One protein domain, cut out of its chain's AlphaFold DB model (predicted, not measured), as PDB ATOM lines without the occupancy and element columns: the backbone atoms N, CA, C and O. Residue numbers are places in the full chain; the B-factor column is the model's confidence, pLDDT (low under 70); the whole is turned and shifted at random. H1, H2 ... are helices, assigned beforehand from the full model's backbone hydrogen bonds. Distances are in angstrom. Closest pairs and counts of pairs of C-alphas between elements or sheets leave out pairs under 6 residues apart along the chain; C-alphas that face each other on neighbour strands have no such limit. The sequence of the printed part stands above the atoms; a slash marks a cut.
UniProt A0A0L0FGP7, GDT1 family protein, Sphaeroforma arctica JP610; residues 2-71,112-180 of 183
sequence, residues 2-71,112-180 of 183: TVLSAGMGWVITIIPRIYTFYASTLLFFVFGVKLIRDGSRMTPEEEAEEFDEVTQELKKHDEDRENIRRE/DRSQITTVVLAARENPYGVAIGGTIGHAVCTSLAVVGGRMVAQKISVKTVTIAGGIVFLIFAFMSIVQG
ATOM      1  N   THR A   2      96.861 124.667 159.139       52.97
ATOM      2  CA  THR A   2      97.039 125.229 160.497       52.97
ATOM      3  C   THR A   2      95.778 125.301 161.376       52.97
ATOM      4  O   THR A   2      95.828 124.869 162.522       52.97
ATOM      5  N   VAL A   3      94.637 125.788 160.870       51.31
ATOM      6  CA  VAL A   3      93.406 125.961 161.686       51.31
ATOM      7  C   VAL A   3      92.741 124.622 162.032       51.31
ATOM      8  O   VAL A   3      92.326 124.395 163.164       51.31
ATOM      9  N   LEU A   4      92.702 123.699 161.071       49.09
ATOM     10  CA  LEU A   4      92.197 122.343 161.280       49.09
ATOM     11  C   LEU A   4      93.145 121.482 162.145       49.09
ATOM     12  O   LEU A   4      92.667 120.693 162.958       49.09
ATOM     13  N   SER A   5      94.466 121.698 162.056       49.06
ATOM     14  CA  SER A   5      95.452 121.070 162.957       49.06
ATOM     15  C   SER A   5      95.297 121.530 164.407       49.06
ATOM     16  O   SER A   5      95.461 120.722 165.317       49.06
ATOM     17  N   ALA A   6      94.933 122.796 164.649       57.00
ATOM     18  CA  ALA A   6      94.666 123.292 166.000       57.00
ATOM     19  C   ALA A   6      93.433 122.614 166.632       57.00
ATOM     20  O   ALA A   6      93.463 122.244 167.804       57.00
ATOM     21  N   GLY A   7      92.374 122.386 165.843       56.44
ATOM     22  CA  GLY A   7      91.172 121.677 166.296       56.44
ATOM     23  C   GLY A   7      91.404 120.185 166.552       56.44
ATOM     24  O   GLY A   7      90.907 119.638 167.533       56.44
ATOM     25  N   MET A   8      92.200 119.516 165.715       48.44
ATOM     26  CA  MET A   8      92.493 118.092 165.898       48.44
ATOM     27  C   MET A   8      93.579 117.824 166.947       48.44
ATOM     28  O   MET A   8      93.550 116.771 167.577       48.44
ATOM     29  N   GLY A   9      94.482 118.777 167.213       55.62
ATOM     30  CA  GLY A   9      95.395 118.705 168.358       55.62
ATOM     31  C   GLY A   9      94.639 118.468 169.669       55.62
ATOM     32  O   GLY A   9      95.065 117.663 170.490       55.62
ATOM     33  N   TRP A  10      93.449 119.060 169.804       61.56
ATOM     34  CA  TRP A  10      92.541 118.812 170.923       61.56
ATOM     35  C   TRP A  10      91.878 117.419 170.878       61.56
ATOM     36  O   TRP A  10      91.736 116.762 171.906       61.56
ATOM     37  N   VAL A  11      91.541 116.890 169.698       61.06
ATOM     38  CA  VAL A  11      90.951 115.540 169.555       61.06
ATOM     39  C   VAL A  11      91.976 114.427 169.803       61.06
ATOM     40  O   VAL A  11      91.676 113.447 170.479       61.06
ATOM     41  N   ILE A  12      93.208 114.577 169.316       56.50
ATOM     42  CA  ILE A  12      94.290 113.600 169.524       56.50
ATOM     43  C   ILE A  12      94.714 113.563 170.999       56.50
ATOM     44  O   ILE A  12      95.089 112.505 171.493       56.50
ATOM     45  N   THR A  13      94.571 114.669 171.742       63.72
ATOM     46  CA  THR A  13      94.761 114.653 173.205       63.72
ATOM     47  C   THR A  13      93.699 113.855 173.964       63.72
ATOM     48  O   THR A  13      93.940 113.480 175.109       63.72
ATOM     49  N   ILE A  14      92.547 113.565 173.347       70.62
ATOM     50  CA  ILE A  14      91.459 112.803 173.975       70.62
ATOM     51  C   ILE A  14      91.661 111.292 173.799       70.62
ATOM     52  O   ILE A  14      91.191 110.522 174.634       70.62
ATOM     53  N   ILE A  15      92.372 110.845 172.755       71.94
ATOM     54  CA  ILE A  15      92.570 109.417 172.479       71.94
ATOM     55  C   ILE A  15      93.861 108.928 173.154       71.94
ATOM     56  O   ILE A  15      94.953 109.361 172.781       71.94
ATOM     57  N   PRO A  16      93.788 107.988 174.114       78.50
ATOM     58  CA  PRO A  16      94.987 107.469 174.759       78.50
ATOM     59  C   PRO A  16      95.877 106.709 173.762       78.50
ATOM     60  O   PRO A  16      95.395 105.850 173.020       78.50
ATOM     61  N   ARG A  17      97.190 106.989 173.794       75.38
ATOM     62  CA  ARG A  17      98.216 106.416 172.893       75.38
ATOM     63  C   ARG A  17      98.204 104.888 172.813       75.38
ATOM     64  O   ARG A  17      98.481 104.315 171.767       75.38
ATOM     65  N   ILE A  18      97.821 104.230 173.903       81.12
ATOM     66  CA  ILE A  18      97.720 102.772 173.962       81.12
ATOM     67  C   ILE A  18      96.684 102.221 172.968       81.12
ATOM     68  O   ILE A  18      96.925 101.210 172.311       81.12
ATOM     69  N   TYR A  19      95.550 102.907 172.797       85.25
ATOM     70  CA  TYR A  19      94.493 102.455 171.895       85.25
ATOM     71  C   TYR A  19      94.861 102.702 170.435       85.25
ATOM     72  O   TYR A  19      94.621 101.832 169.602       85.25
ATOM     73  N   THR A  20      95.483 103.842 170.114       82.50
ATOM     74  CA  THR A  20      95.945 104.121 168.744       82.50
ATOM     75  C   THR A  20      97.053 103.162 168.317       82.50
ATOM     76  O   THR A  20      97.067 102.715 167.169       82.50
ATOM     77  N   PHE A  21      97.934 102.775 169.240       85.94
ATOM     78  CA  PHE A  21      98.984 101.796 168.987       85.94
ATOM     79  C   PHE A  21      98.419 100.406 168.655       85.94
ATOM     80  O   PHE A  21      98.731  99.843 167.602       85.94
ATOM     81  N   TYR A  22      97.539  99.855 169.499       89.25
ATOM     82  CA  TYR A  22      96.962  98.533 169.231       89.25
ATOM     83  C   TYR A  22      96.027  98.538 168.021       89.25
ATOM     84  O   TYR A  22      96.062  97.599 167.226       89.25
ATOM     85  N   ALA A  23      95.237  99.600 167.837       89.88
ATOM     86  CA  ALA A  23      94.354  99.726 166.683       89.88
ATOM     87  C   ALA A  23      95.142  99.792 165.367       89.88
ATOM     88  O   ALA A  23      94.813  99.060 164.438       89.88
ATOM     89  N   SER A  24      96.203 100.604 165.287       88.50
ATOM     90  CA  SER A  24      97.039 100.694 164.077       88.50
ATOM     91  C   SER A  24      97.798  99.395 163.799       88.50
ATOM     92  O   SER A  24      97.829  98.944 162.657       88.50
ATOM     93  N   THR A  25      98.323  98.737 164.834       92.19
ATOM     94  CA  THR A  25      98.993  97.433 164.707       92.19
ATOM     95  C   THR A  25      98.044  96.358 164.176       92.19
ATOM     96  O   THR A  25      98.383  95.642 163.232       92.19
ATOM     97  N   LEU A  26      96.835  96.262 164.743       95.00
ATOM     98  CA  LEU A  26      95.808  95.329 164.280       95.00
ATOM     99  C   LEU A  26      95.394  95.636 162.838       95.00
ATOM    100  O   LEU A  26      95.265  94.722 162.027       95.00
ATOM    101  N   LEU A  27      95.216  96.917 162.518       93.56
ATOM    102  CA  LEU A  27      94.834  97.376 161.190       93.56
ATOM    103  C   LEU A  27      95.896  96.987 160.153       93.56
ATOM    104  O   LEU A  27      95.571  96.307 159.181       93.56
ATOM    105  N   PHE A  28      97.167  97.312 160.393       94.81
ATOM    106  CA  PHE A  28      98.270  96.919 159.514       94.81
ATOM    107  C   PHE A  28      98.383  95.402 159.354       94.81
ATOM    108  O   PHE A  28      98.576  94.920 158.241       94.81
ATOM    109  N   PHE A  29      98.193  94.631 160.425       96.44
ATOM    110  CA  PHE A  29      98.223  93.175 160.332       96.44
ATOM    111  C   PHE A  29      97.085  92.628 159.455       96.44
ATOM    112  O   PHE A  29      97.331  91.865 158.521       96.44
ATOM    113  N   VAL A  30      95.840  93.049 159.709       96.62
ATOM    114  CA  VAL A  30      94.659  92.578 158.967       96.62
ATOM    115  C   VAL A  30      94.734  92.979 157.495       96.62
ATOM    116  O   VAL A  30      94.524  92.130 156.626       96.62
ATOM    117  N   PHE A  31      95.068  94.237 157.192       95.81
ATOM    118  CA  PHE A  31      95.228  94.687 155.807       95.81
ATOM    119  C   PHE A  31      96.414  94.015 155.122       95.81
ATOM    120  O   PHE A  31      96.284  93.619 153.966       95.81
ATOM    121  N   GLY A  32      97.531  93.820 155.825       96.06
ATOM    122  CA  GLY A  32      98.700  93.131 155.291       96.06
ATOM    123  C   GLY A  32      98.380  91.703 154.853       96.06
ATOM    124  O   GLY A  32      98.627  91.333 153.704       96.06
ATOM    125  N   VAL A  33      97.741  90.918 155.729       96.25
ATOM    126  CA  VAL A  33      97.305  89.549 155.397       96.25
ATOM    127  C   VAL A  33      96.264  89.555 154.277       96.25
ATOM    128  O   VAL A  33      96.354  88.735 153.361       96.25
ATOM    129  N   LYS A  34      95.290  90.474 154.322       95.19
ATOM    130  CA  LYS A  34      94.262  90.592 153.282       95.19
ATOM    131  C   LYS A  34      94.893  90.839 151.911       95.19
ATOM    132  O   LYS A  34      94.598  90.096 150.984       95.19
ATOM    133  N   LEU A  35      95.774  91.829 151.791       94.25
ATOM    134  CA  LEU A  35      96.396  92.212 150.522       94.25
ATOM    135  C   LEU A  35      97.276  91.099 149.951       94.25
ATOM    136  O   LEU A  35      97.229  90.836 148.754       94.25
ATOM    137  N   ILE A  36      98.018  90.376 150.796       94.81
ATOM    138  CA  ILE A  36      98.785  89.211 150.336       94.81
ATOM    139  C   ILE A  36      97.853  88.107 149.839       94.81
ATOM    140  O   ILE A  36      98.123  87.501 148.802       94.81
ATOM    141  N   ARG A  37      96.756  87.833 150.554       93.88
ATOM    142  CA  ARG A  37      95.790  86.804 150.155       93.88
ATOM    143  C   ARG A  37      95.097  87.167 148.844       93.88
ATOM    144  O   ARG A  37      94.991  86.308 147.975       93.88
ATOM    145  N   ASP A  38      94.634  88.403 148.725       90.38
ATOM    146  CA  ASP A  38      93.912  88.888 147.553       90.38
ATOM    147  C   ASP A  38      94.868  88.922 146.345       90.38
ATOM    148  O   ASP A  38      94.589  88.290 145.329       90.38
ATOM    149  N   GLY A  39      96.083  89.463 146.505       87.75
ATOM    150  CA  GLY A  39      97.119  89.426 145.469       87.75
ATOM    151  C   GLY A  39      97.570  88.011 145.080       87.75
ATOM    152  O   GLY A  39      97.859  87.744 143.918       87.75
ATOM    153  N   SER A  40      97.595  87.054 146.014       87.62
ATOM    154  CA  SER A  40      97.942  85.656 145.699       87.62
ATOM    155  C   SER A  40      96.839  84.922 144.933       87.62
ATOM    156  O   SER A  40      97.138  83.953 144.236       87.62
ATOM    157  N   ARG A  41      95.582  85.362 145.070       86.88
ATOM    158  CA  ARG A  41      94.424  84.785 144.375       86.88
ATOM    159  C   ARG A  41      94.184  85.388 142.993       86.88
ATOM    160  O   ARG A  41      93.591  84.693 142.184       86.88
ATOM    161  N   MET A  42      94.688  86.594 142.721       83.56
ATOM    162  CA  MET A  42      94.605  87.227 141.400       83.56
ATOM    163  C   MET A  42      95.283  86.362 140.332       83.56
ATOM    164  O   MET A  42      96.495  86.084 140.398       83.56
ATOM    165  N   THR A  43      94.492  85.924 139.356       84.38
ATOM    166  CA  THR A  43      94.985  85.268 138.143       84.38
ATOM    167  C   THR A  43      95.476  86.306 137.122       84.38
ATOM    168  O   THR A  43      95.075  87.465 137.186       84.38
ATOM    169  N   PRO A  44      96.359  85.931 136.177       78.69
ATOM    170  CA  PRO A  44      96.827  86.857 135.138       78.69
ATOM    171  C   PRO A  44      95.710  87.386 134.222       78.69
ATOM    172  O   PRO A  44      95.861  88.463 133.656       78.69
ATOM    173  N   GLU A  45      94.620  86.627 134.054       80.62
ATOM    174  CA  GLU A  45      93.452  87.024 133.252       80.62
ATOM    175  C   GLU A  45      92.598  88.060 133.994       80.62
ATOM    176  O   GLU A  45      92.334  89.120 133.436       80.62
ATOM    177  N   GLU A  46      92.267  87.818 135.269       80.44
ATOM    178  CA  GLU A  46      91.563  88.794 136.122       80.44
ATOM    179  C   GLU A  46      92.366  90.096 136.273       80.44
ATOM    180  O   GLU A  46      91.804  91.183 136.243       80.44
ATOM    181  N   GLU A  47      93.694  90.006 136.388       78.00
ATOM    182  CA  GLU A  47      94.571  91.180 136.464       78.00
ATOM    183  C   GLU A  47      94.532  92.031 135.182       78.00
ATOM    184  O   GLU A  47      94.589  93.261 135.250       78.00
ATOM    185  N   ALA A  48      94.444  91.389 134.015       80.50
ATOM    186  CA  ALA A  48      94.313  92.091 132.744       80.50
ATOM    187  C   ALA A  48      92.922  92.725 132.587       80.50
ATOM    188  O   ALA A  48      92.825  93.836 132.066       80.50
ATOM    189  N   GLU A  49      91.872  92.048 133.058       83.75
ATOM    190  CA  GLU A  49      90.493  92.543 133.034       83.75
ATOM    191  C   GLU A  49      90.305  93.747 133.971       83.75
ATOM    192  O   GLU A  49      89.819  94.779 133.518       83.75
ATOM    193  N   GLU A  50      90.795  93.686 135.217       80.00
ATOM    194  CA  GLU A  50      90.762  94.825 136.153       80.00
ATOM    195  C   GLU A  50      91.517  96.043 135.596       80.00
ATOM    196  O   GLU A  50      91.079  97.187 135.726       80.00
ATOM    197  N   PHE A  51      92.671  95.819 134.956       79.62
ATOM    198  CA  PHE A  51      93.445  96.911 134.370       79.62
ATOM    199  C   PHE A  51      92.751  97.533 133.150       79.62
ATOM    200  O   PHE A  51      92.796  98.759 132.978       79.62
ATOM    201  N   ASP A  52      92.117  96.719 132.300       84.12
ATOM    202  CA  ASP A  52      91.363  97.220 131.149       84.12
ATOM    203  C   ASP A  52      90.096  97.957 131.594       84.12
ATOM    204  O   ASP A  52      89.835  99.048 131.091       84.12
ATOM    205  N   GLU A  53      89.379  97.448 132.600       85.19
ATOM    206  CA  GLU A  53      88.210  98.106 133.193       85.19
ATOM    207  C   GLU A  53      88.569  99.496 133.733       85.19
ATOM    208  O   GLU A  53      87.976 100.489 133.310       85.19
ATOM    209  N   VAL A  54      89.611  99.612 134.568       81.81
ATOM    210  CA  VAL A  54      90.076 100.913 135.087       81.81
ATOM    211  C   VAL A  54      90.501 101.844 133.948       81.81
ATOM    212  O   VAL A  54      90.226 103.046 133.972       81.81
ATOM    213  N   THR A  55      91.153 101.312 132.912       81.94
ATOM    214  CA  THR A  55      91.559 102.104 131.744       81.94
ATOM    215  C   THR A  55      90.347 102.611 130.957       81.94
ATOM    216  O   THR A  55      90.352 103.753 130.484       81.94
ATOM    217  N   GLN A  56      89.305 101.793 130.808       86.50
ATOM    218  CA  GLN A  56      88.056 102.174 130.154       86.50
ATOM    219  C   GLN A  56      87.265 103.188 130.985       86.50
ATOM    220  O   GLN A  56      86.791 104.176 130.424       86.50
ATOM    221  N   GLU A  57      87.174 103.010 132.305       84.19
ATOM    222  CA  GLU A  57      86.532 103.974 133.205       84.19
ATOM    223  C   GLU A  57      87.209 105.345 133.141       84.19
ATOM    224  O   GLU A  57      86.527 106.364 133.025       84.19
ATOM    225  N   LEU A  58      88.546 105.388 133.137       82.00
ATOM    226  CA  LEU A  58      89.297 106.637 132.995       82.00
ATOM    227  C   LEU A  58      89.034 107.319 131.646       82.00
ATOM    228  O   LEU A  58      88.828 108.532 131.612       82.00
ATOM    229  N   LYS A  59      88.992 106.560 130.540       83.81
ATOM    230  CA  LYS A  59      88.647 107.105 129.211       83.81
ATOM    231  C   LYS A  59      87.237 107.680 129.187       83.81
ATOM    232  O   LYS A  59      87.046 108.790 128.704       83.81
ATOM    233  N   LYS A  60      86.267 106.949 129.736       83.62
ATOM    234  CA  LYS A  60      84.876 107.396 129.811       83.62
ATOM    235  C   LYS A  60      84.741 108.666 130.653       83.62
ATOM    236  O   LYS A  60      84.055 109.595 130.247       83.62
ATOM    237  N   HIS A  61      85.442 108.740 131.785       77.31
ATOM    238  CA  HIS A  61      85.460 109.935 132.627       77.31
ATOM    239  C   HIS A  61      86.080 111.151 131.910       77.31
ATOM    240  O   HIS A  61      85.594 112.271 132.068       77.31
ATOM    241  N   ASP A  62      87.120 110.949 131.093       77.44
ATOM    242  CA  ASP A  62      87.692 112.002 130.242       77.44
ATOM    243  C   ASP A  62      86.708 112.463 129.147       77.44
ATOM    244  O   ASP A  62      86.561 113.669 128.930       77.44
ATOM    245  N   GLU A  63      85.999 111.532 128.500       78.75
ATOM    246  CA  GLU A  63      84.969 111.825 127.490       78.75
ATOM    247  C   GLU A  63      83.766 112.574 128.081       78.75
ATOM    248  O   GLU A  63      83.327 113.580 127.519       78.75
ATOM    249  N   ASP A  64      83.256 112.141 129.237       78.75
ATOM    250  CA  ASP A  64      82.159 112.807 129.950       78.75
ATOM    251  C   ASP A  64      82.546 114.247 130.308       78.75
ATOM    252  O   ASP A  64      81.766 115.189 130.139       78.75
ATOM    253  N   ARG A  65      83.793 114.448 130.735       69.06
ATOM    254  CA  ARG A  65      84.325 115.772 131.053       69.06
ATOM    255  C   ARG A  65      84.468 116.658 129.816       69.06
ATOM    256  O   ARG A  65      84.240 117.868 129.902       69.06
ATOM    257  N   GLU A  66      84.823 116.081 128.672       68.50
ATOM    258  CA  GLU A  66      84.852 116.792 127.393       68.50
ATOM    259  C   GLU A  66      83.440 117.151 126.905       68.50
ATOM    260  O   GLU A  66      83.219 118.275 126.451       68.50
ATOM    261  N   ASN A  67      82.468 116.250 127.060       73.88
ATOM    262  CA  ASN A  67      81.067 116.513 126.731       73.88
ATOM    263  C   ASN A  67      80.488 117.648 127.583       73.88
ATOM    264  O   ASN A  67      79.900 118.573 127.027       73.88
ATOM    265  N   ILE A  68      80.740 117.653 128.898       70.00
ATOM    266  CA  ILE A  68      80.347 118.758 129.791       70.00
ATOM    267  C   ILE A  68      80.967 120.083 129.323       70.00
ATOM    268  O   ILE A  68      80.303 121.120 129.317       70.00
ATOM    269  N   ARG A  69      82.234 120.069 128.883       64.06
ATOM    270  CA  ARG A  69      82.894 121.260 128.325       64.06
ATOM    271  C   ARG A  69      82.204 121.750 127.047       64.06
ATOM    272  O   ARG A  69      82.012 122.954 126.918       64.06
ATOM    273  N   ARG A  70      81.840 120.853 126.123       64.31
ATOM    274  CA  ARG A  70      81.140 121.209 124.871       64.31
ATOM    275  C   ARG A  70      79.728 121.735 125.121       64.31
ATOM    276  O   ARG A  70      79.301 122.656 124.439       64.31
ATOM    277  N   GLU A  71      79.022 121.185 126.106       70.88
ATOM    278  CA  GLU A  71      77.699 121.671 126.513       70.88
ATOM    279  C   GLU A  71      77.771 123.079 127.128       70.88
ATOM    280  O   GLU A  71      76.866 123.890 126.946       70.88
ATOM    281  N   ASP A 112      99.937 113.305 160.046       80.00
ATOM    282  CA  ASP A 112     101.159 112.510 160.016       80.00
ATOM    283  C   ASP A 112     102.231 113.056 160.988       80.00
ATOM    284  O   ASP A 112     102.254 114.235 161.367       80.00
ATOM    285  N   ARG A 113     103.159 112.184 161.394       73.94
ATOM    286  CA  ARG A 113     104.281 112.502 162.289       73.94
ATOM    287  C   ARG A 113     105.156 113.623 161.733       73.94
ATOM    288  O   ARG A 113     105.725 114.391 162.519       73.94
ATOM    289  N   SER A 114     105.251 113.751 160.408       82.25
ATOM    290  CA  SER A 114     105.937 114.866 159.748       82.25
ATOM    291  C   SER A 114     105.344 116.228 160.144       82.25
ATOM    292  O   SER A 114     106.103 117.170 160.398       82.25
ATOM    293  N   GLN A 115     104.019 116.336 160.325       79.56
ATOM    294  CA  GLN A 115     103.355 117.576 160.746       79.56
ATOM    295  C   GLN A 115     103.720 117.957 162.185       79.56
ATOM    296  O   GLN A 115     104.102 119.100 162.439       79.56
ATOM    297  N   ILE A 116     103.671 117.001 163.122       78.94
ATOM    298  CA  ILE A 116     104.046 117.240 164.528       78.94
ATOM    299  C   ILE A 116     105.526 117.626 164.625       78.94
ATOM    300  O   ILE A 116     105.874 118.587 165.310       78.94
ATOM    301  N   THR A 117     106.391 116.924 163.887       83.19
ATOM    302  CA  THR A 117     107.830 117.217 163.832       83.19
ATOM    303  C   THR A 117     108.085 118.629 163.314       83.19
ATOM    304  O   THR A 117     108.870 119.368 163.904       83.19
ATOM    305  N   THR A 118     107.371 119.043 162.265       85.19
ATOM    306  CA  THR A 118     107.483 120.390 161.690       85.19
ATOM    307  C   THR A 118     107.033 121.468 162.677       85.19
ATOM    308  O   THR A 118     107.709 122.485 162.811       85.19
ATOM    309  N   VAL A 119     105.940 121.247 163.420       82.44
ATOM    310  CA  VAL A 119     105.459 122.183 164.454       82.44
ATOM    311  C   VAL A 119     106.464 122.311 165.599       82.44
ATOM    312  O   VAL A 119     106.788 123.425 166.006       82.44
ATOM    313  N   VAL A 120     106.995 121.190 166.097       85.00
ATOM    314  CA  VAL A 120     108.009 121.192 167.164       85.00
ATOM    315  C   VAL A 120     109.290 121.883 166.698       85.00
ATOM    316  O   VAL A 120     109.867 122.668 167.448       85.00
ATOM    317  N   LEU A 121     109.723 121.636 165.461       86.62
ATOM    318  CA  LEU A 121     110.912 122.268 164.899       86.62
ATOM    319  C   LEU A 121     110.703 123.775 164.702       86.62
ATOM    320  O   LEU A 121     111.561 124.556 165.099       86.62
ATOM    321  N   ALA A 122     109.547 124.202 164.187       87.88
ATOM    322  CA  ALA A 122     109.199 125.617 164.040       87.88
ATOM    323  C   ALA A 122     109.050 126.347 165.386       87.88
ATOM    324  O   ALA A 122     109.241 127.556 165.443       87.88
ATOM    325  N   ALA A 123     108.720 125.635 166.469       87.19
ATOM    326  CA  ALA A 123     108.676 126.202 167.815       87.19
ATOM    327  C   ALA A 123     110.073 126.392 168.437       87.19
ATOM    328  O   ALA A 123     110.229 127.208 169.345       87.19
ATOM    329  N   ARG A 124     111.077 125.629 167.982       86.44
ATOM    330  CA  ARG A 124     112.454 125.667 168.506       86.44
ATOM    331  C   ARG A 124     113.409 126.495 167.652       86.44
ATOM    332  O   ARG A 124     114.356 127.053 168.192       86.44
ATOM    333  N   GLU A 125     113.162 126.556 166.350       90.81
ATOM    334  CA  GLU A 125     114.014 127.194 165.345       90.81
ATOM    335  C   GLU A 125     113.281 128.334 164.628       90.81
ATOM    336  O   GLU A 125     112.129 128.644 164.925       90.81
ATOM    337  N   ASN A 126     113.936 128.979 163.657       90.31
ATOM    338  CA  ASN A 126     113.310 130.038 162.866       90.31
ATOM    339  C   ASN A 126     112.103 129.500 162.054       90.31
ATOM    340  O   ASN A 126     112.311 128.711 161.123       90.31
ATOM    341  N   PRO A 127     110.865 129.972 162.310       87.75
ATOM    342  CA  PRO A 127     109.669 129.445 161.650       87.75
ATOM    343  C   PRO A 127     109.679 129.619 160.128       87.75
ATOM    344  O   PRO A 127     109.196 128.749 159.406       87.75
ATOM    345  N   TYR A 128     110.253 130.717 159.622       89.25
ATOM    346  CA  TYR A 128     110.356 130.968 158.184       89.25
ATOM    347  C   TYR A 128     111.340 130.001 157.519       89.25
ATOM    348  O   TYR A 128     111.053 129.478 156.443       89.25
ATOM    349  N   GLY A 129     112.468 129.714 158.176       88.50
ATOM    350  CA  GLY A 129     113.443 128.730 157.700       88.50
ATOM    351  C   GLY A 129     112.858 127.317 157.639       88.50
ATOM    352  O   GLY A 129     113.007 126.630 156.629       88.50
ATOM    353  N   VAL A 130     112.122 126.915 158.680       88.94
ATOM    354  CA  VAL A 130     111.430 125.617 158.731       88.94
ATOM    355  C   VAL A 130     110.334 125.531 157.669       88.94
ATOM    356  O   VAL A 130     110.237 124.517 156.981       88.94
ATOM    357  N   ALA A 131     109.551 126.595 157.471       87.12
ATOM    358  CA  ALA A 131     108.506 126.632 156.449       87.12
ATOM    359  C   ALA A 131     109.077 126.481 155.030       87.12
ATOM    360  O   ALA A 131     108.575 125.673 154.246       87.12
ATOM    361  N   ILE A 132     110.143 127.216 154.698       91.69
ATOM    362  CA  ILE A 132     110.775 127.149 153.372       91.69
ATOM    363  C   ILE A 132     111.435 125.782 153.163       91.69
ATOM    364  O   ILE A 132     111.188 125.133 152.147       91.69
ATOM    365  N   GLY A 133     112.228 125.317 154.132       90.19
ATOM    366  CA  GLY A 133     112.908 124.024 154.052       90.19
ATOM    367  C   GLY A 133     111.930 122.853 153.948       90.19
ATOM    368  O   GLY A 133     112.096 121.993 153.085       90.19
ATOM    369  N   GLY A 134     110.870 122.861 154.761       88.56
ATOM    370  CA  GLY A 134     109.802 121.863 154.713       88.56
ATOM    371  C   GLY A 134     109.056 121.870 153.380       88.56
ATOM    372  O   GLY A 134     108.844 120.809 152.799       88.56
ATOM    373  N   THR A 135     108.740 123.054 152.841       88.69
ATOM    374  CA  THR A 135     108.084 123.184 151.528       88.69
ATOM    375  C   THR A 135     108.952 122.606 150.412       88.69
ATOM    376  O   THR A 135     108.459 121.833 149.594       88.69
ATOM    377  N   ILE A 136     110.248 122.930 150.387       93.19
ATOM    378  CA  ILE A 136     111.183 122.405 149.381       93.19
ATOM    379  C   ILE A 136     111.331 120.887 149.527       93.19
ATOM    380  O   ILE A 136     111.254 120.167 148.533       93.19
ATOM    381  N   GLY A 137     111.497 120.390 150.755       90.81
ATOM    382  CA  GLY A 137     111.605 118.957 151.028       90.81
ATOM    383  C   GLY A 137     110.372 118.180 150.561       90.81
ATOM    384  O   GLY A 137     110.505 117.204 149.820       90.81
ATOM    385  N   HIS A 138     109.171 118.651 150.913       88.12
ATOM    386  CA  HIS A 138     107.914 118.053 150.455       88.12
ATOM    387  C   HIS A 138     107.751 118.143 148.939       88.12
ATOM    388  O   HIS A 138     107.331 117.164 148.322       88.12
ATOM    389  N   ALA A 139     108.112 119.268 148.315       89.94
ATOM    390  CA  ALA A 139     108.049 119.413 146.865       89.94
ATOM    391  C   ALA A 139     108.937 118.377 146.160       89.94
ATOM    392  O   ALA A 139     108.487 117.717 145.223       89.94
ATOM    393  N   VAL A 140     110.169 118.179 146.637       94.81
ATOM    394  CA  VAL A 140     111.096 117.182 146.081       94.81
ATOM    395  C   VAL A 140     110.569 115.763 146.296       94.81
ATOM    396  O   VAL A 140     110.526 114.986 145.345       94.81
ATOM    397  N   CYS A 141     110.123 115.436 147.513       90.94
ATOM    398  CA  CYS A 141     109.584 114.114 147.837       90.94
ATOM    399  C   CYS A 141     108.359 113.777 146.973       90.94
ATOM    400  O   CYS A 141     108.324 112.731 146.327       90.94
ATOM    401  N   THR A 142     107.409 114.710 146.875       89.31
ATOM    402  CA  THR A 142     106.197 114.559 146.059       89.31
ATOM    403  C   THR A 142     106.544 114.427 144.580       89.31
ATOM    404  O   THR A 142     106.021 113.549 143.901       89.31
ATOM    405  N   SER A 143     107.466 115.248 144.069       90.19
ATOM    406  CA  SER A 143     107.885 115.170 142.663       90.19
ATOM    407  C   SER A 143     108.503 113.812 142.340       90.19
ATOM    408  O   SER A 143     108.185 113.214 141.311       90.19
ATOM    409  N   LEU A 144     109.344 113.289 143.238       92.88
ATOM    410  CA  LEU A 144     109.944 111.969 143.081       92.88
ATOM    411  C   LEU A 144     108.888 110.859 143.146       92.88
ATOM    412  O   LEU A 144     108.938 109.936 142.336       92.88
ATOM    413  N   ALA A 145     107.916 110.966 144.052       89.12
ATOM    414  CA  ALA A 145     106.813 110.017 144.162       89.12
ATOM    415  C   ALA A 145     105.934 110.005 142.901       89.12
ATOM    416  O   ALA A 145     105.578 108.935 142.420       89.12
ATOM    417  N   VAL A 146     105.635 111.169 142.313       88.38
ATOM    418  CA  VAL A 146     104.835 111.272 141.080       88.38
ATOM    419  C   VAL A 146     105.586 110.697 139.877       88.38
ATOM    420  O   VAL A 146     105.033 109.888 139.129       88.38
ATOM    421  N   VAL A 147     106.855 111.074 139.687       89.69
ATOM    422  CA  VAL A 147     107.670 110.571 138.566       89.69
ATOM    423  C   VAL A 147     107.943 109.076 138.723       89.69
ATOM    424  O   VAL A 147     107.732 108.306 137.785       89.69
ATOM    425  N   GLY A 148     108.360 108.652 139.917       87.62
ATOM    426  CA  GLY A 148     108.608 107.251 140.242       87.62
ATOM    427  C   GLY A 148     107.343 106.408 140.132       87.62
ATOM    428  O   GLY A 148     107.367 105.357 139.498       87.62
ATOM    429  N   GLY A 149     106.221 106.900 140.656       85.75
ATOM    430  CA  GLY A 149     104.914 106.254 140.568       85.75
ATOM    431  C   GLY A 149     104.476 106.038 139.123       85.75
ATOM    432  O   GLY A 149     104.102 104.925 138.767       85.75
ATOM    433  N   ARG A 150     104.625 107.046 138.252       83.25
ATOM    434  CA  ARG A 150     104.343 106.900 136.815       83.25
ATOM    435  C   ARG A 150     105.221 105.830 136.162       83.25
ATOM    436  O   ARG A 150     104.720 105.028 135.382       83.25
ATOM    437  N   MET A 151     106.519 105.807 136.467       82.19
ATOM    438  CA  MET A 151     107.443 104.814 135.904       82.19
ATOM    439  C   MET A 151     107.137 103.391 136.386       82.19
ATOM    440  O   MET A 151     107.248 102.441 135.613       82.19
ATOM    441  N   VAL A 152     106.759 103.252 137.657       82.06
ATOM    442  CA  VAL A 152     106.413 101.977 138.290       82.06
ATOM    443  C   VAL A 152     105.075 101.453 137.771       82.06
ATOM    444  O   VAL A 152     105.008 100.299 137.357       82.06
ATOM    445  N   ALA A 153     104.046 102.299 137.694       77.00
ATOM    446  CA  ALA A 153     102.712 101.919 137.228       77.00
ATOM    447  C   ALA A 153     102.701 101.412 135.775       77.00
ATOM    448  O   ALA A 153     101.866 100.598 135.410       77.00
ATOM    449  N   GLN A 154     103.649 101.857 134.943       77.31
ATOM    450  CA  GLN A 154     103.762 101.403 133.551       77.31
ATOM    451  C   GLN A 154     104.492 100.063 133.385       77.31
ATOM    452  O   GLN A 154     104.492  99.507 132.289       77.31
ATOM    453  N   LYS A 155     105.173  99.565 134.426       79.75
ATOM    454  CA  LYS A 155     106.033  98.371 134.339       79.75
ATOM    455  C   LYS A 155     105.716  97.282 135.355       79.75
ATOM    456  O   LYS A 155     106.208  96.168 135.193       79.75
ATOM    457  N   ILE A 156     104.967  97.597 136.406       82.25
ATOM    458  CA  ILE A 156     104.652  96.675 137.492       82.25
ATOM    459  C   ILE A 156     103.166  96.335 137.443       82.25
ATOM    460  O   ILE A 156     102.319  97.208 137.294       82.25
ATOM    461  N   SER A 157     102.884  95.044 137.566       84.62
ATOM    462  CA  SER A 157     101.543  94.476 137.526       84.62
ATOM    463  C   SER A 157     100.752  94.819 138.808       84.62
ATOM    464  O   SER A 157     101.344  94.953 139.888       84.62
ATOM    465  N   VAL A 158      99.423  94.953 138.717       84.44
ATOM    466  CA  VAL A 158      98.518  95.266 139.846       84.44
ATOM    467  C   VAL A 158      98.682  94.253 140.982       84.44
ATOM    468  O   VAL A 158      98.758  94.621 142.159       84.44
ATOM    469  N   LYS A 159      98.855  92.977 140.635       87.94
ATOM    470  CA  LYS A 159      99.145  91.894 141.576       87.94
ATOM    471  C   LYS A 159     100.415  92.156 142.375       87.94
ATOM    472  O   LYS A 159     100.431  92.002 143.597       87.94
ATOM    473  N   THR A 160     101.482  92.577 141.699       88.81
ATOM    474  CA  THR A 160     102.769  92.844 142.351       88.81
ATOM    475  C   THR A 160     102.663  94.031 143.303       88.81
ATOM    476  O   THR A 160     103.161  93.952 144.425       88.81
ATOM    477  N   VAL A 161     101.962  95.097 142.903       88.50
ATOM    478  CA  VAL A 161     101.703  96.262 143.767       88.50
ATOM    479  C   VAL A 161     100.885  95.859 144.998       88.50
ATOM    480  O   VAL A 161     101.231  96.239 146.116       88.50
ATOM    481  N   THR A 162      99.857  95.030 144.815       90.31
ATOM    482  CA  THR A 162      98.979  94.554 145.895       90.31
ATOM    483  C   THR A 162      99.743  93.700 146.910       90.31
ATOM    484  O   THR A 162      99.675  93.951 148.115       90.31
ATOM    485  N   ILE A 163     100.544  92.737 146.441       92.88
ATOM    486  CA  ILE A 163     101.377  91.893 147.313       92.88
ATOM    487  C   ILE A 163     102.441  92.736 148.024       92.88
ATOM    488  O   ILE A 163     102.628  92.588 149.233       92.88
ATOM    489  N   ALA A 164     103.117  93.640 147.308       93.44
ATOM    490  CA  ALA A 164     104.127  94.519 147.890       93.44
ATOM    491  C   ALA A 164     103.534  95.411 148.992       93.44
ATOM    492  O   ALA A 164     104.111  95.501 150.076       93.44
ATOM    493  N   GLY A 165     102.356  95.999 148.761       92.88
ATOM    494  CA  GLY A 165     101.625  96.762 149.774       92.88
ATOM    495  C   GLY A 165     101.284  95.916 151.003       92.88
ATOM    496  O   GLY A 165     101.496  96.350 152.135       92.88
ATOM    497  N   GLY A 166     100.843  94.673 150.794       95.44
ATOM    498  CA  GLY A 166     100.588  93.727 151.879       95.44
ATOM    499  C   GLY A 166     101.832  93.406 152.715       95.44
ATOM    500  O   GLY A 166     101.771  93.425 153.945       95.44
ATOM    501  N   ILE A 167     102.981  93.190 152.067       96.31
ATOM    502  CA  ILE A 167     104.270  92.967 152.743       96.31
ATOM    503  C   ILE A 167     104.666  94.193 153.574       96.31
ATOM    504  O   ILE A 167     105.028  94.042 154.740       96.31
ATOM    505  N   VAL A 168     104.567  95.400 153.010       95.62
ATOM    506  CA  VAL A 168     104.887  96.651 153.721       95.62
ATOM    507  C   VAL A 168     104.014  96.815 154.966       95.62
ATOM    508  O   VAL A 168     104.530  97.128 156.039       95.62
ATOM    509  N   PHE A 169     102.714  96.529 154.872       95.75
ATOM    510  CA  PHE A 169     101.831  96.567 156.036       95.75
ATOM    511  C   PHE A 169     102.197  95.535 157.106       95.75
ATOM    512  O   PHE A 169     102.191  95.866 158.291       95.75
ATOM    513  N   LEU A 170     102.583  94.312 156.727       95.81
ATOM    514  CA  LEU A 170     103.060  93.327 157.702       95.81
ATOM    515  C   LEU A 170     104.372  93.751 158.370       95.81
ATOM    516  O   LEU A 170     104.532  93.544 159.573       95.81
ATOM    517  N   ILE A 171     105.285  94.379 157.623       96.25
ATOM    518  CA  ILE A 171     106.515  94.949 158.183       96.25
ATOM    519  C   ILE A 171     106.170  96.033 159.204       96.25
ATOM    520  O   ILE A 171     106.717  96.012 160.305       96.25
ATOM    521  N   PHE A 172     105.237  96.940 158.898       92.81
ATOM    522  CA  PHE A 172     104.805  97.960 159.856       92.81
ATOM    523  C   PHE A 172     104.114  97.370 161.083       92.81
ATOM    524  O   PHE A 172     104.399  97.813 162.193       92.81
ATOM    525  N   ALA A 173     103.270  96.350 160.923       93.75
ATOM    526  CA  ALA A 173     102.667  95.650 162.054       93.75
ATOM    527  C   ALA A 173     103.741  95.026 162.962       93.75
ATOM    528  O   ALA A 173     103.700  95.194 164.179       93.75
ATOM    529  N   PHE A 174     104.739  94.365 162.369       94.44
ATOM    530  CA  PHE A 174     105.851  93.770 163.103       94.44
ATOM    531  C   PHE A 174     106.715  94.827 163.805       94.44
ATOM    532  O   PHE A 174     106.974  94.713 165.001       94.44
ATOM    533  N   MET A 175     107.122  95.880 163.091       92.44
ATOM    534  CA  MET A 175     107.902  96.984 163.660       92.44
ATOM    535  C   MET A 175     107.158  97.684 164.797       92.44
ATOM    536  O   MET A 175     107.778  98.017 165.804       92.44
ATOM    537  N   SER A 176     105.841  97.860 164.658       89.12
ATOM    538  CA  SER A 176     104.991  98.427 165.704       89.12
ATOM    539  C   SER A 176     105.073  97.578 166.974       89.12
ATOM    540  O   SER A 176     105.440  98.092 168.025       89.12
ATOM    541  N   ILE A 177     104.872  96.257 166.871       90.12
ATOM    542  CA  ILE A 177     104.978  95.328 168.013       90.12
ATOM    543  C   ILE A 177     106.360  95.394 168.677       90.12
ATOM    544  O   ILE A 177     106.439  95.373 169.904       90.12
ATOM    545  N   VAL A 178     107.437  95.488 167.889       91.06
ATOM    546  CA  VAL A 178     108.814  95.560 168.407       91.06
ATOM    547  C   VAL A 178     109.089  96.871 169.150       91.06
ATOM    548  O   VAL A 178     109.787  96.847 170.160       91.06
ATOM    549  N   GLN A 179     108.563  98.004 168.677       86.62
ATOM    550  CA  GLN A 179     108.707  99.293 169.368       86.62
ATOM    551  C   GLN A 179     107.912  99.346 170.676       86.62
ATOM    552  O   GLN A 179     108.358  99.973 171.634       86.62
ATOM    553  N   GLY A 180     106.777  98.650 170.739       79.44
ATOM    554  CA  GLY A 180     105.894  98.675 171.897       79.44
ATOM    555  C   GLY A 180     105.117  99.997 172.030       79.44
ATOM    556  O   GLY A 180     105.408 100.980 171.351       79.44
TER     557      GLY A 180
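This is residues 2 to 71 and 112 to 180 of the 183 residues of the protein "GDT1 family protein" of Sphaeroforma arctica JP610 (UniProt A0A0L0FGP7). This is a loose, open frame of helices round an empty middle: H2 and H6 lie side by side along one side, H5 makes the opposite side, and the short H1 and H4 stand near each other at one end. At the other end H3 sticks out as a long arm with its residues 52 to 71. The printed part has 139 residues with six named helices, H1 to H6 in order, and no named strand, an all-helix domain. It is loose, with a radius of gyration of the C-alphas of 20.7 A, and spans 53 by 45 by 27 A.

Begin at H1, residues 2 to 12, which touches no helix but is near H4, residues 113 to 124. Next find H2, residues 17 to 41; it touches H6, residues 158 to 179, at a shallow tilt of 29 degrees, opposite ways, and their closest C-alphas, those of Gly 32 and Gly 166, are 3.9 A apart. H3, residues 44 to 71, only just touches H6, with 3 pairs of C-alphas within 8 A; the closest are those of Glu 47 and Val 158, 6.6 A apart. Past the cut, H4 and H5, residues 127 to 153, form a hairpin at a shallow tilt of 20 degrees, with the closest C-alphas, of Ala 122 and Val 130, 5.8 A apart. H5 is apart from H2, and its residues 135 to 151 stand free. Every O i to N i+4 pair is within hydrogen-bond range in H2, H3, H4, H5 and H6; in H1, 5 of 7 are.

Find C-alpha 2 at (97.039, 125.229, 160.497), where H1 begins. H2 runs 36.0 A and H3 40.6 A, to C-alpha 71 at (77.699, 121.671, 126.513). H5 covers 37.5 A and H6 31.5 A, to C-alpha 179 at (108.707, 99.293, 169.368).

The C-alphas farthest apart, of Glu 71 and Val 178, are 58.4 A apart. Residues 72 to 111 are not printed, and C-alphas 71 and 112 are 41.9 A apart across that cut. The links printed whole are tight. The pLDDT is under 70 at residues 2 to 13, 65 to 66 and 69 to 70.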